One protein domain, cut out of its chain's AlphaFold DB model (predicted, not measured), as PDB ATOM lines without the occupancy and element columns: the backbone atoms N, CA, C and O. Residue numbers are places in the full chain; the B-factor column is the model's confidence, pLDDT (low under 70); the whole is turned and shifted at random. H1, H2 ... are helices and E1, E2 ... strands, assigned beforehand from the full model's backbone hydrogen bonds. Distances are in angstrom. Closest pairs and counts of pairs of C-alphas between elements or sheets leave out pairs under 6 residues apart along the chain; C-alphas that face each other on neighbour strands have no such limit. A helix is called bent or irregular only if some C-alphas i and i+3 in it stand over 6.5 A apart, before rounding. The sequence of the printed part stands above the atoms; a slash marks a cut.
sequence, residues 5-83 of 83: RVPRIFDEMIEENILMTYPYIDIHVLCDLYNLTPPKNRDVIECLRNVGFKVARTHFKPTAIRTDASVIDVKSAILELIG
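What this domain is: This is residues 5 to 83 of the 83 residues of an uncharacterized protein of Thorarchaeota archaeon (strain OWC) (UniProt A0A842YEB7). A small sheet of three strands stands in the middle, with H1 on one of its faces and H3 on the other. H4 crosses H3, and the short helix H2 follows straight on from the edge strand E1; H1 lies toward one end of the long axis, H2 and H4 toward the other. The 79 printed residues hold four named helices and three named strands in the order H1, E1, H2, H3, E2, E3, H4, and the class is mixed, helices and strands. The sheet has the order E1, E3, E2 and is antiparallel throughout. The whole is compact, with a radius of gyration of the C-alphas of 12.2 A, yet elongated, spanning 37 by 24 by 19 A.

Where its parts are: H1, residues 5 to 19, begins with C-alpha 5 at (28.234, 20.824, -47.171) and is 22.0 A long; it is only just irregular, C-alphas 15 and 18 being 7.0 A apart. E1 is residues 24 to 26, and H2 is residues 27 to 33. H3, residues 41 to 50, measures 14.2 A from C-alpha 41 at (31.041, 12.552, -28.899). E2 is residues 55 to 58; E3, residues 61 to 67, measures 14.1 A. H4, residues 71 to 82, measures 16.7 A and ends with C-alpha 82 at (35.111, 10.058, -17.224).

How they stand to each other: E3 is the inner strand. N 25 and O 65 of E1 and E3 are 2.8 A apart, within hydrogen-bond range. E2 and E3 form a hairpin, with N 66 and O 56 at 2.8 A. H1 and H3 lie on opposite faces of the sheet, in three layers, helices on both faces. H1 is over E2 at a height over the sheet of 6.6 A, slantwise to the strands, at 39 degrees to E2 on the local plane; the closest C-alphas are those of Glu 16 and Ala 56, 5.3 A. H3, at a height over the sheet of 9.4 A, runs along the strands, at 3 degrees to E2 on the local plane; its closest C-alpha pair with E2 is Ile 45 and Val 55, 6.1 A. It is over E2 and only just over E3, where 3 of its C-alphas fall. E1, H2, H3 and E2 make a split strand-helix-strand unit, two strands of one sheet that are not neighbours, with helices between them along the chain and E3 between them in the sheet, and its crossover is right-handed. H3 and H4 touch, the C-alphas of Cys 47 and Ala 77 being 6.2 A apart, and are only just about perpendicular at 70.4 degrees. H2 only grazes the sheet with residues 27 to 30, as does H4 with 71 to 74. H2 and H4 are close but not clearly touching, with the closest C-alphas, of Leu 30 and Lys 75, 7.6 A apart. H1 is apart from H2, H3 and H4. Each O i to N i+4 pair is within hydrogen-bond range in H2, H3 and H4; in H1, 9 of 11 are.

The domain as a whole: The C-alphas farthest apart are those of Val 6 and Gly 83, 38.1 A. The printed part has no cut. The link from H2 to H3 is short, and the other links are tight. The mean pLDDT of the printed part is 89.1, and residue 83, the chain's last, is under 70.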
ATOM      1  N   ARG A   5      28.997  21.161 -48.384       71.69
ATOM      2  CA  ARG A   5      28.234  20.824 -47.171       71.69
ATOM      3  C   ARG A   5      26.989  19.988 -47.461       71.69
ATOM      4  O   ARG A   5      26.541  19.275 -46.578       71.69
ATOM      5  N   VAL A   6      26.452  20.081 -48.677       80.06
ATOM      6  CA  VAL A   6      25.219  19.394 -49.074       80.06
ATOM      7  C   VAL A   6      25.390  17.871 -49.026       80.06
ATOM      8  O   VAL A   6      24.581  17.244 -48.351       80.06
ATOM      9  N   PRO A   7      26.449  17.270 -49.611       83.50
ATOM     10  CA  PRO A   7      26.653  15.824 -49.507       83.50
ATOM     11  C   PRO A   7      26.785  15.356 -48.054       83.50
ATOM     12  O   PRO A   7      26.110  14.421 -47.660       83.50
ATOM     13  N   ARG A   8      27.549  16.087 -47.226       81.19
ATOM     14  CA  ARG A   8      27.769  15.727 -45.816       81.19
ATOM     15  C   ARG A   8      26.468  15.633 -45.015       81.19
ATOM     16  O   ARG A   8      26.309  14.718 -44.221       81.19
ATOM     17  N   ILE A   9      25.558  16.590 -45.209       82.69
ATOM     18  CA  ILE A   9      24.260  16.582 -44.522       82.69
ATOM     19  C   ILE A   9      23.410  15.409 -45.015       82.69
ATOM     20  O   ILE A   9      22.794  14.736 -44.200       82.69
ATOM     21  N   PHE A  10      23.402  15.130 -46.322       85.12
ATOM     22  CA  PHE A  10      22.686  13.967 -46.851       85.12
ATOM     23  C   PHE A  10      23.226  12.648 -46.293       85.12
ATOM     24  O   PHE A  10      22.426  11.797 -45.915       85.12
ATOM     25  N   ASP A  11      24.546  12.498 -46.175       85.94
ATOM     26  CA  ASP A  11      25.163  11.308 -45.578       85.94
ATOM     27  C   ASP A  11      24.738  11.142 -44.106       85.94
ATOM     28  O   ASP A  11      24.306  10.062 -43.705       85.94
ATOM     29  N   GLU A  12      24.761  12.227 -43.319       84.06
ATOM     30  CA  GLU A  12      24.282  12.238 -41.925       84.06
ATOM     31  C   GLU A  12      22.785  11.866 -41.830       84.06
ATOM     32  O   GLU A  12      22.398  11.085 -40.960       84.06
ATOM     33  N   MET A  13      21.945  12.368 -42.745       86.38
ATOM     34  CA  MET A  13      20.510  12.047 -42.802       86.38
ATOM     35  C   MET A  13      20.246  10.578 -43.166       86.38
ATOM     36  O   MET A  13      19.320   9.960 -42.640       86.38
ATOM     37  N   ILE A  14      21.046  10.003 -44.068       87.06
ATOM     38  CA  ILE A  14      20.935   8.591 -44.454       87.06
ATOM     39  C   ILE A  14      21.330   7.690 -43.279       87.06
ATOM     40  O   ILE A  14      20.623   6.721 -42.997       87.06
ATOM     41  N   GLU A  15      22.415   8.018 -42.570       82.62
ATOM     42  CA  GLU A  15      22.859   7.264 -41.391       82.62
ATOM     43  C   GLU A  15      21.836   7.307 -40.245       82.62
ATOM     44  O   GLU A  15      21.584   6.282 -39.609       82.62
ATOM     45  N   GLU A  16      21.220   8.463 -39.972       86.00
ATOM     46  CA  GLU A  16      20.256   8.596 -38.870       86.00
ATOM     47  C   GLU A  16      18.864   8.016 -39.180       86.00
ATOM     48  O   GLU A  16      18.077   7.828 -38.253       86.00
ATOM     49  N   ASN A  17      18.549   7.719 -40.449       85.56
ATOM     50  CA  ASN A  17      17.218   7.278 -40.895       85.56
ATOM     51  C   ASN A  17      16.694   6.077 -40.083       85.56
ATOM     52  O   ASN A  17      15.549   6.047 -39.635       85.56
ATOM     53  N   ILE A  18      17.575   5.115 -39.792       85.31
ATOM     54  CA  ILE A  18      17.247   3.916 -39.004       85.31
ATOM     55  C   ILE A  18      16.877   4.207 -37.538       85.31
ATOM     56  O   ILE A  18      16.348   3.330 -36.856       85.31
ATOM     57  N   LEU A  19      17.160   5.414 -37.046       88.00
ATOM     58  CA  LEU A  19      16.973   5.852 -35.663       88.00
ATOM     59  C   LEU A  19      15.995   7.034 -35.543       88.00
ATOM     60  O   LEU A  19      15.868   7.617 -34.466       88.00
ATOM     61  N   MET A  20      15.271   7.388 -36.612       83.38
ATOM     62  CA  MET A  20      14.337   8.524 -36.613       83.38
ATOM     63  C   MET A  20      13.213   8.406 -35.575       83.38
ATOM     64  O   MET A  20      12.738   9.430 -35.079       83.38
ATOM     65  N   THR A  21      12.821   7.180 -35.219       86.25
ATOM     66  CA  THR A  21      11.791   6.894 -34.205       86.25
ATOM     67  C   THR A  21      12.242   7.244 -32.784       86.25
ATOM     68  O   THR A  21      11.402   7.502 -31.924       86.25
ATOM     69  N   TYR A  22      13.551   7.282 -32.523       88.31
ATOM     70  CA  TYR A  22      14.104   7.594 -31.206       88.31
ATOM     71  C   TYR A  22      14.447   9.078 -31.096       88.31
ATOM     72  O   TYR A  22      14.991   9.638 -32.050       88.31
ATOM     73  N   PRO A  23      14.179   9.742 -29.959       87.88
ATOM     74  CA  PRO A  23      14.568  11.133 -29.768       87.88
ATOM     75  C   PRO A  23      16.092  11.290 -29.846       87.88
ATOM     76  O   PRO A  23      16.851  10.370 -29.544       87.88
ATOM     77  N   TYR A  24      16.549  12.477 -30.246       91.00
ATOM     78  CA  TYR A  24      17.965  12.805 -30.126       91.00
ATOM     79  C   TYR A  24      18.290  13.186 -28.676       91.00
ATOM     80  O   TYR A  24      17.481  13.803 -27.982       91.00
ATOM     81  N   ILE A  25      19.498  12.854 -28.242       92.00
ATOM     82  CA  ILE A  25      20.043  13.182 -26.929       92.00
ATOM     83  C   ILE A  25      21.248  14.088 -27.158       92.00
ATOM     84  O   ILE A  25      22.178  13.729 -27.881       92.00
ATOM     85  N   ASP A  26      21.214  15.284 -26.575       93.12
ATOM     86  CA  ASP A  26      22.324  16.237 -26.623       93.12
ATOM     87  C   ASP A  26      23.285  15.941 -25.468       93.12
ATOM     88  O   ASP A  26      22.926  16.105 -24.301       93.12
ATOM     89  N   ILE A  27      24.493  15.476 -25.798       92.00
ATOM     90  CA  ILE A  27      25.482  15.022 -24.812       92.00
ATOM     91  C   ILE A  27      25.890  16.179 -23.900       92.00
ATOM     92  O   ILE A  27      26.006  15.994 -22.694       92.00
ATOM     93  N   HIS A  28      26.049  17.384 -24.452       91.56
ATOM     94  CA  HIS A  28      26.463  18.549 -23.670       91.56
ATOM     95  C   HIS A  28      25.385  18.943 -22.660       91.56
ATOM     96  O   HIS A  28      25.687  19.116 -21.487       91.56
ATOM     97  N   VAL A  29      24.121  18.995 -23.092       92.00
ATOM     98  CA  VAL A  29      22.994  19.305 -22.195       92.00
ATOM     99  C   VAL A  29      22.846  18.234 -21.116       92.00
ATOM    100  O   VAL A  29      22.578  18.554 -19.960       92.00
ATOM    101  N   LEU A  30      23.035  16.962 -21.474       91.75
ATOM    102  CA  LEU A  30      22.994  15.861 -20.518       91.75
ATOM    103  C   LEU A  30      24.107  15.995 -19.469       91.75
ATOM    104  O   LEU A  30      23.846  15.852 -18.277       91.75
ATOM    105  N   CYS A  31      25.329  16.302 -19.898       91.75
ATOM    106  CA  CYS A  31      26.460  16.538 -19.007       91.75
ATOM    107  C   CYS A  31      26.229  17.750 -18.093       91.75
ATOM    108  O   CYS A  31      26.404  17.616 -16.884       91.75
ATOM    109  N   ASP A  32      25.746  18.872 -18.630       92.50
ATOM    110  CA  ASP A  32      25.420  20.075 -17.855       92.50
ATOM    111  C   ASP A  32      24.364  19.781 -16.775       92.50
ATOM    112  O   ASP A  32      24.525  20.171 -15.619       92.50
ATOM    113  N   LEU A  33      23.311  19.024 -17.113       92.81
ATOM    114  CA  LEU A  33      22.259  18.621 -16.168       92.81
ATOM    115  C   LEU A  33      22.786  17.781 -14.997       92.81
ATOM    116  O   LEU A  33      22.246  17.856 -13.894       92.81
ATOM    117  N   TYR A  34      23.821  16.971 -15.227       88.88
ATOM    118  CA  TYR A  34      24.414  16.094 -14.215       88.88
ATOM    119  C   TYR A  34      25.737  16.620 -13.636       88.88
ATOM    120  O   TYR A  34      26.368  15.900 -12.863       88.88
ATOM    121  N   ASN A  35      26.139  17.858 -13.955       89.81
ATOM    122  CA  ASN A  35      27.437  18.446 -13.588       89.81
ATOM    123  C   ASN A  35      28.639  17.557 -13.976       89.81
ATOM    124  O   ASN A  35      29.581  17.390 -13.201       89.81
ATOM    125  N   LEU A  36      28.591  16.959 -15.168       89.88
ATOM    126  CA  LEU A  36      29.653  16.121 -15.726       89.88
ATOM    127  C   LEU A  36      30.459  16.894 -16.773       89.88
ATOM    128  O   LEU A  36      29.929  17.755 -17.471       89.88
ATOM    129  N   THR A  37      31.731  16.537 -16.940       87.62
ATOM    130  CA  THR A  37      32.547  17.059 -18.044       87.62
ATOM    131  C   THR A  37      32.183  16.324 -19.335       87.62
ATOM    132  O   THR A  37      32.268  15.096 -19.351       87.62
ATOM    133  N   PRO A  38      31.805  17.013 -20.427       87.25
ATOM    134  CA  PRO A  38      31.434  16.346 -21.668       87.25
ATOM    135  C   PRO A  38      32.641  15.633 -22.304       87.25
ATOM    136  O   PRO A  38      33.628  16.293 -22.650       87.25
ATOM    137  N   PRO A  39      32.587  14.298 -22.485       89.31
ATOM    138  CA  PRO A  39      33.594  13.562 -23.243       89.31
ATOM    139  C   PRO A  39      33.458  13.856 -24.744       89.31
ATOM    140  O   PRO A  39      32.515  14.510 -25.200       89.31
ATOM    141  N   LYS A  40      34.386  13.354 -25.568       90.12
ATOM    142  CA  LYS A  40      34.256  13.502 -27.024       90.12
ATOM    143  C   LYS A  40      33.067  12.673 -27.508       90.12
ATOM    144  O   LYS A  40      32.993  11.480 -27.232       90.12
ATOM    145  N   ASN A  41      32.206  13.260 -28.340       88.81
ATOM    146  CA  ASN A  41      31.041  12.552 -28.899       88.81
ATOM    147  C   ASN A  41      31.416  11.235 -29.585       88.81
ATOM    148  O   ASN A  41      30.655  10.277 -29.527       88.81
ATOM    149  N   ARG A  42      32.585  11.184 -30.241       90.31
ATOM    150  CA  ARG A  42      33.087   9.958 -30.870       90.31
ATOM    151  C   ARG A  42      33.232   8.824 -29.854       90.31
ATOM    152  O   ARG A  42      32.807   7.718 -30.159       90.31
ATOM    153  N   ASP A  43      33.784   9.118 -28.685       92.56
ATOM    154  CA  ASP A  43      34.083   8.120 -27.661       92.56
ATOM    155  C   ASP A  43      32.774   7.588 -27.053       92.56
ATOM    156  O   ASP A  43      32.610   6.383 -26.896       92.56
ATOM    157  N   VAL A  44      31.781   8.464 -26.840       92.38
ATOM    158  CA  VAL A  44      30.423   8.073 -26.404       92.38
ATOM    159  C   VAL A  44      29.735   7.183 -27.440       92.38
ATOM    160  O   VAL A  44      29.153   6.158 -27.094       92.38
ATOM    161  N   ILE A  45      29.810   7.554 -28.723       92.56
ATOM    162  CA  ILE A  45      29.240   6.762 -29.822       92.56
ATOM    163  C   ILE A  45      29.897   5.379 -29.887       92.56
ATOM    164  O   ILE A  45      29.206   4.385 -30.097       92.56
ATOM    165  N   GLU A  46      31.218   5.310 -29.730       93.75
ATOM    166  CA  GLU A  46      31.978   4.061 -29.766       93.75
ATOM    167  C   GLU A  46      31.657   3.169 -28.563       93.75
ATOM    168  O   GLU A  46      31.368   1.990 -28.753       93.75
ATOM    169  N   CYS A  47      31.588   3.736 -27.355       93.94
ATOM    170  CA  CYS A  47      31.158   3.036 -26.144       93.94
ATOM    171  C   CYS A  47      29.770   2.399 -26.325       93.94
ATOM    172  O   CYS A  47      29.619   1.186 -26.194       93.94
ATOM    173  N   LEU A  48      28.772   3.182 -26.744       93.25
ATOM    174  CA  LEU A  48      27.413   2.681 -26.970       93.25
ATOM    175  C   LEU A  48      27.353   1.599 -28.061       93.25
ATOM    176  O   LEU A  48      26.654   0.598 -27.902       93.25
ATOM    177  N   ARG A  49      28.115   1.758 -29.151       93.38
ATOM    178  CA  ARG A  49      28.213   0.737 -30.208       93.38
ATOM    179  C   ARG A  49      28.853  -0.555 -29.710       93.38
ATOM    180  O   ARG A  49      28.392  -1.626 -30.095       93.38
ATOM    181  N   ASN A  50      29.867  -0.471 -28.852       93.62
ATOM    182  CA  ASN A  50      30.528  -1.642 -28.268       93.62
ATOM    183  C   ASN A  50      29.591  -2.440 -27.351       93.62
ATOM    184  O   ASN A  50      29.700  -3.660 -27.283       93.62
ATOM    185  N   VAL A  51      28.635  -1.766 -26.705       91.69
ATOM    186  CA  VAL A  51      27.570  -2.398 -25.906       91.69
ATOM    187  C   VAL A  51      26.466  -3.011 -26.791       91.69
ATOM    188  O   VAL A  51      25.657  -3.808 -26.321       91.69
ATOM    189  N   GLY A  52      26.459  -2.711 -28.095       93.31
ATOM    190  CA  GLY A  52      25.514  -3.256 -29.074       93.31
ATOM    191  C   GLY A  52      24.364  -2.316 -29.439       93.31
ATOM    192  O   GLY A  52      23.486  -2.709 -30.210       93.31
ATOM    193  N   PHE A  53      24.369  -1.078 -28.937       94.25
ATOM    194  CA  PHE A  53      23.371  -0.077 -29.300       94.25
ATOM    195  C   PHE A  53      23.636   0.510 -30.684       94.25
ATOM    196  O   PHE A  53      24.775   0.694 -31.130       94.25
ATOM    197  N   LYS A  54      22.557   0.874 -31.370       92.06
ATOM    198  CA  LYS A  54      22.627   1.631 -32.614       92.06
ATOM    199  C   LYS A  54      22.746   3.102 -32.266       92.06
ATOM    200  O   LYS A  54      21.914   3.656 -31.554       92.06
ATOM    201  N   VAL A  55      23.776   3.748 -32.805       93.06
ATOM    202  CA  VAL A  55      24.014   5.181 -32.605       93.06
ATOM    203  C   VAL A  55      24.399   5.846 -33.915       93.06
ATOM    204  O   VAL A  55      25.335   5.404 -34.596       93.06
ATOM    205  N   ALA A  56      23.729   6.955 -34.211       90.56
ATOM    206  CA  ALA A  56      24.067   7.866 -35.294       90.56
ATOM    207  C   ALA A  56      24.200   9.297 -34.762       90.56
ATOM    208  O   ALA A  56      23.556   9.686 -33.784       90.56
ATOM    209  N   ARG A  57      25.039  10.099 -35.422       89.69
ATOM    210  CA  ARG A  57      25.012  11.553 -35.230       89.69
ATOM    211  C   ARG A  57      23.768  12.106 -35.897       89.69
ATOM    212  O   ARG A  57      23.291  11.523 -36.864       89.69
ATOM    213  N   THR A  58      23.270  13.227 -35.394       86.94
ATOM    214  CA  THR A  58      22.132  13.887 -36.022       86.94
ATOM    215  C   THR A  58      22.531  15.176 -36.718       86.94
ATOM    216  O   THR A  58      23.331  15.956 -36.199       86.94
ATOM    217  N   HIS A  59      21.928  15.424 -37.878       84.81
ATOM    218  CA  HIS A  59      22.155  16.652 -38.639       84.81
ATOM    219  C   HIS A  59      21.599  17.905 -37.925       84.81
ATOM    220  O   HIS A  59      21.982  19.026 -38.260       84.81
ATOM    221  N   PHE A  60      20.720  17.736 -36.922       84.62
ATOM    222  CA  PHE A  60      20.129  18.844 -36.157       84.62
ATOM    223  C   PHE A  60      21.146  19.589 -35.291       84.62
ATOM    224  O   PHE A  60      21.105  20.817 -35.197       84.62
ATOM    225  N   LYS A  61      22.036  18.854 -34.617       86.69
ATOM    226  CA  LYS A  61      23.022  19.419 -33.697       86.69
ATOM    227  C   LYS A  61      24.305  18.586 -33.689       86.69
ATOM    228  O   LYS A  61      24.233  17.371 -33.537       86.69
ATOM    229  N   PRO A  62      25.487  19.227 -33.711       86.38
ATOM    230  CA  PRO A  62      26.770  18.523 -33.732       86.38
ATOM    231  C   PRO A  62      27.083  17.763 -32.430       86.38
ATOM    232  O   PRO A  62      27.889  16.833 -32.448       86.38
ATOM    233  N   THR A  63      26.468  18.165 -31.312       89.44
ATOM    234  CA  THR A  63      26.625  17.557 -29.978       89.44
ATOM    235  C   THR A  63      25.575  16.501 -29.658       89.44
ATOM    236  O   THR A  63      25.639  15.873 -28.602       89.44
ATOM    237  N   ALA A  64      24.611  16.301 -30.556       91.56
ATOM    238  CA  ALA A  64      23.518  15.376 -30.340       91.56
ATOM    239  C   ALA A  64      23.716  14.068 -31.106       91.56
ATOM    240  O   ALA A  64      24.271  14.019 -32.209       91.56
ATOM    241  N   ILE A  65      23.215  13.000 -30.501       93.00
ATOM    242  CA  ILE A  65      23.192  11.656 -31.063       93.00
ATOM    243  C   ILE A  65      21.766  11.122 -31.037       93.00
ATOM    244  O   ILE A  65      20.979  11.470 -30.159       93.00
ATOM    245  N   ARG A  66      21.420  10.272 -31.997       93.62
ATOM    246  CA  ARG A  66      20.232   9.421 -31.923       93.62
ATOM    247  C   ARG A  66      20.679   8.017 -31.587       93.62
ATOM    248  O   ARG A  66      21.692   7.555 -32.115       93.62
ATOM    249  N   THR A  67      19.933   7.356 -30.717       93.25
ATOM    250  CA  THR A  67      20.225   5.989 -30.308       93.25
ATOM    251  C   THR A  67      18.970   5.270 -29.845       93.25
ATOM    252  O   THR A  67      18.012   5.911 -29.422       93.25
ATOM    253  N   ASP A  68      18.975   3.946 -29.964       94.00
ATOM    254  CA  ASP A  68      17.998   3.063 -29.327       94.00
ATOM    255  C   ASP A  68      18.283   2.834 -27.830       94.00
ATOM    256  O   ASP A  68      17.446   2.263 -27.132       94.00
ATOM    257  N   ALA A  69      19.423   3.315 -27.323       92.62
ATOM    258  CA  ALA A  69      19.751   3.329 -25.905       92.62
ATOM    259  C   ALA A  69      18.884   4.339 -25.134       92.62
ATOM    260  O   ALA A  69      18.526   5.409 -25.641       92.62
ATOM    261  N   SER A  70      18.573   4.039 -23.873       92.12
ATOM    262  CA  SER A  70      17.869   4.991 -23.017       92.12
ATOM    263  C   SER A  70      18.799   6.128 -22.573       92.12
ATOM    264  O   SER A  70      20.023   6.005 -22.581       92.12
ATOM    265  N   VAL A  71      18.231   7.243 -22.104       91.38
ATOM    266  CA  VAL A  71      19.022   8.353 -21.529       91.38
ATOM    267  C   VAL A  71      19.897   7.881 -20.357       91.38
ATOM    268  O   VAL A  71      20.987   8.414 -20.145       91.38
ATOM    269  N   ILE A  72      19.439   6.871 -19.612       91.56
ATOM    270  CA  ILE A  72      20.183   6.279 -18.496       91.56
ATOM    271  C   ILE A  72      21.413   5.533 -19.021       91.56
ATOM    272  O   ILE A  72      22.501   5.733 -18.489       91.56
ATOM    273  N   ASP A  73      21.270   4.753 -20.092       93.56
ATOM    274  CA  ASP A  73      22.385   4.025 -20.715       93.56
ATOM    275  C   ASP A  73      23.427   4.989 -21.297       93.56
ATOM    276  O   ASP A  73      24.625   4.812 -21.095       93.56
ATOM    277  N   VAL A  74      22.976   6.069 -21.948       92.38
ATOM    278  CA  VAL A  74      23.868   7.124 -22.462       92.38
ATOM    279  C   VAL A  74      24.631   7.802 -21.328       92.38
ATOM    280  O   VAL A  74      25.829   8.053 -21.450       92.38
ATOM    281  N   LYS A  75      23.970   8.076 -20.200       92.38
ATOM    282  CA  LYS A  75      24.638   8.610 -19.011       92.38
ATOM    283  C   LYS A  75      25.675   7.627 -18.462       92.38
ATOM    284  O   LYS A  75      26.772   8.062 -18.121       92.38
ATOM    285  N   SER A  76      25.348   6.341 -18.370       92.56
ATOM    286  CA  SER A  76      26.285   5.311 -17.909       92.56
ATOM    287  C   SER A  76      27.521   5.246 -18.806       92.56
ATOM    288  O   SER A  76      28.633   5.309 -18.294       92.56
ATOM    289  N   ALA A  77      27.337   5.264 -20.129       93.19
ATOM    290  CA  ALA A  77      28.433   5.322 -21.096       93.19
ATOM    291  C   ALA A  77      29.323   6.566 -20.910       93.19
ATOM    292  O   ALA A  77      30.543   6.490 -21.002       93.19
ATOM    293  N   ILE A  78      28.729   7.726 -20.616       92.12
ATOM    294  CA  ILE A  78      29.484   8.952 -20.317       92.12
ATOM    295  C   ILE A  78      30.290   8.804 -19.021       92.12
ATOM    296  O   ILE A  78      31.441   9.226 -18.975       92.12
ATOM    297  N   LEU A  79      29.711   8.211 -17.975       91.12
ATOM    298  CA  LEU A  79      30.398   7.997 -16.700       91.12
ATOM    299  C   LEU A  79      31.582   7.035 -16.838       91.12
ATOM    300  O   LEU A  79      32.632   7.304 -16.262       91.12
ATOM    301  N   GLU A  80      31.444   5.974 -17.635       90.81
ATOM    302  CA  GLU A  80      32.537   5.037 -17.938       90.81
ATOM    303  C   GLU A  80      33.724   5.698 -18.650       90.81
ATOM    304  O   GLU A  80      34.847   5.227 -18.524       90.81
ATOM    305  N   LEU A  81      33.495   6.791 -19.385       89.25
ATOM    306  CA  LEU A  81      34.544   7.530 -20.096       89.25
ATOM    307  C   LEU A  81      35.222   8.615 -19.245       89.25
ATOM    308  O   LEU A  81      36.268   9.128 -19.642       89.25
ATOM    309  N   ILE A  82      34.598   9.021 -18.136       84.25
ATOM    310  CA  ILE A  82      35.111  10.058 -17.224       84.25
ATOM    311  C   ILE A  82      35.846   9.434 -16.025       84.25
ATOM    312  O   ILE A  82      36.707  10.097 -15.445       84.25
ATOM    313  N   GLY A  83      35.482   8.204 -15.641       63.31
ATOM    314  CA  GLY A  83      36.150   7.420 -14.591       63.31
ATOM    315  C   GLY A  83      37.506   6.876 -15.018       63.31
ATOM    316  O   GLY A  83      38.369   6.762 -14.119       63.31
TER     317      GLY A  83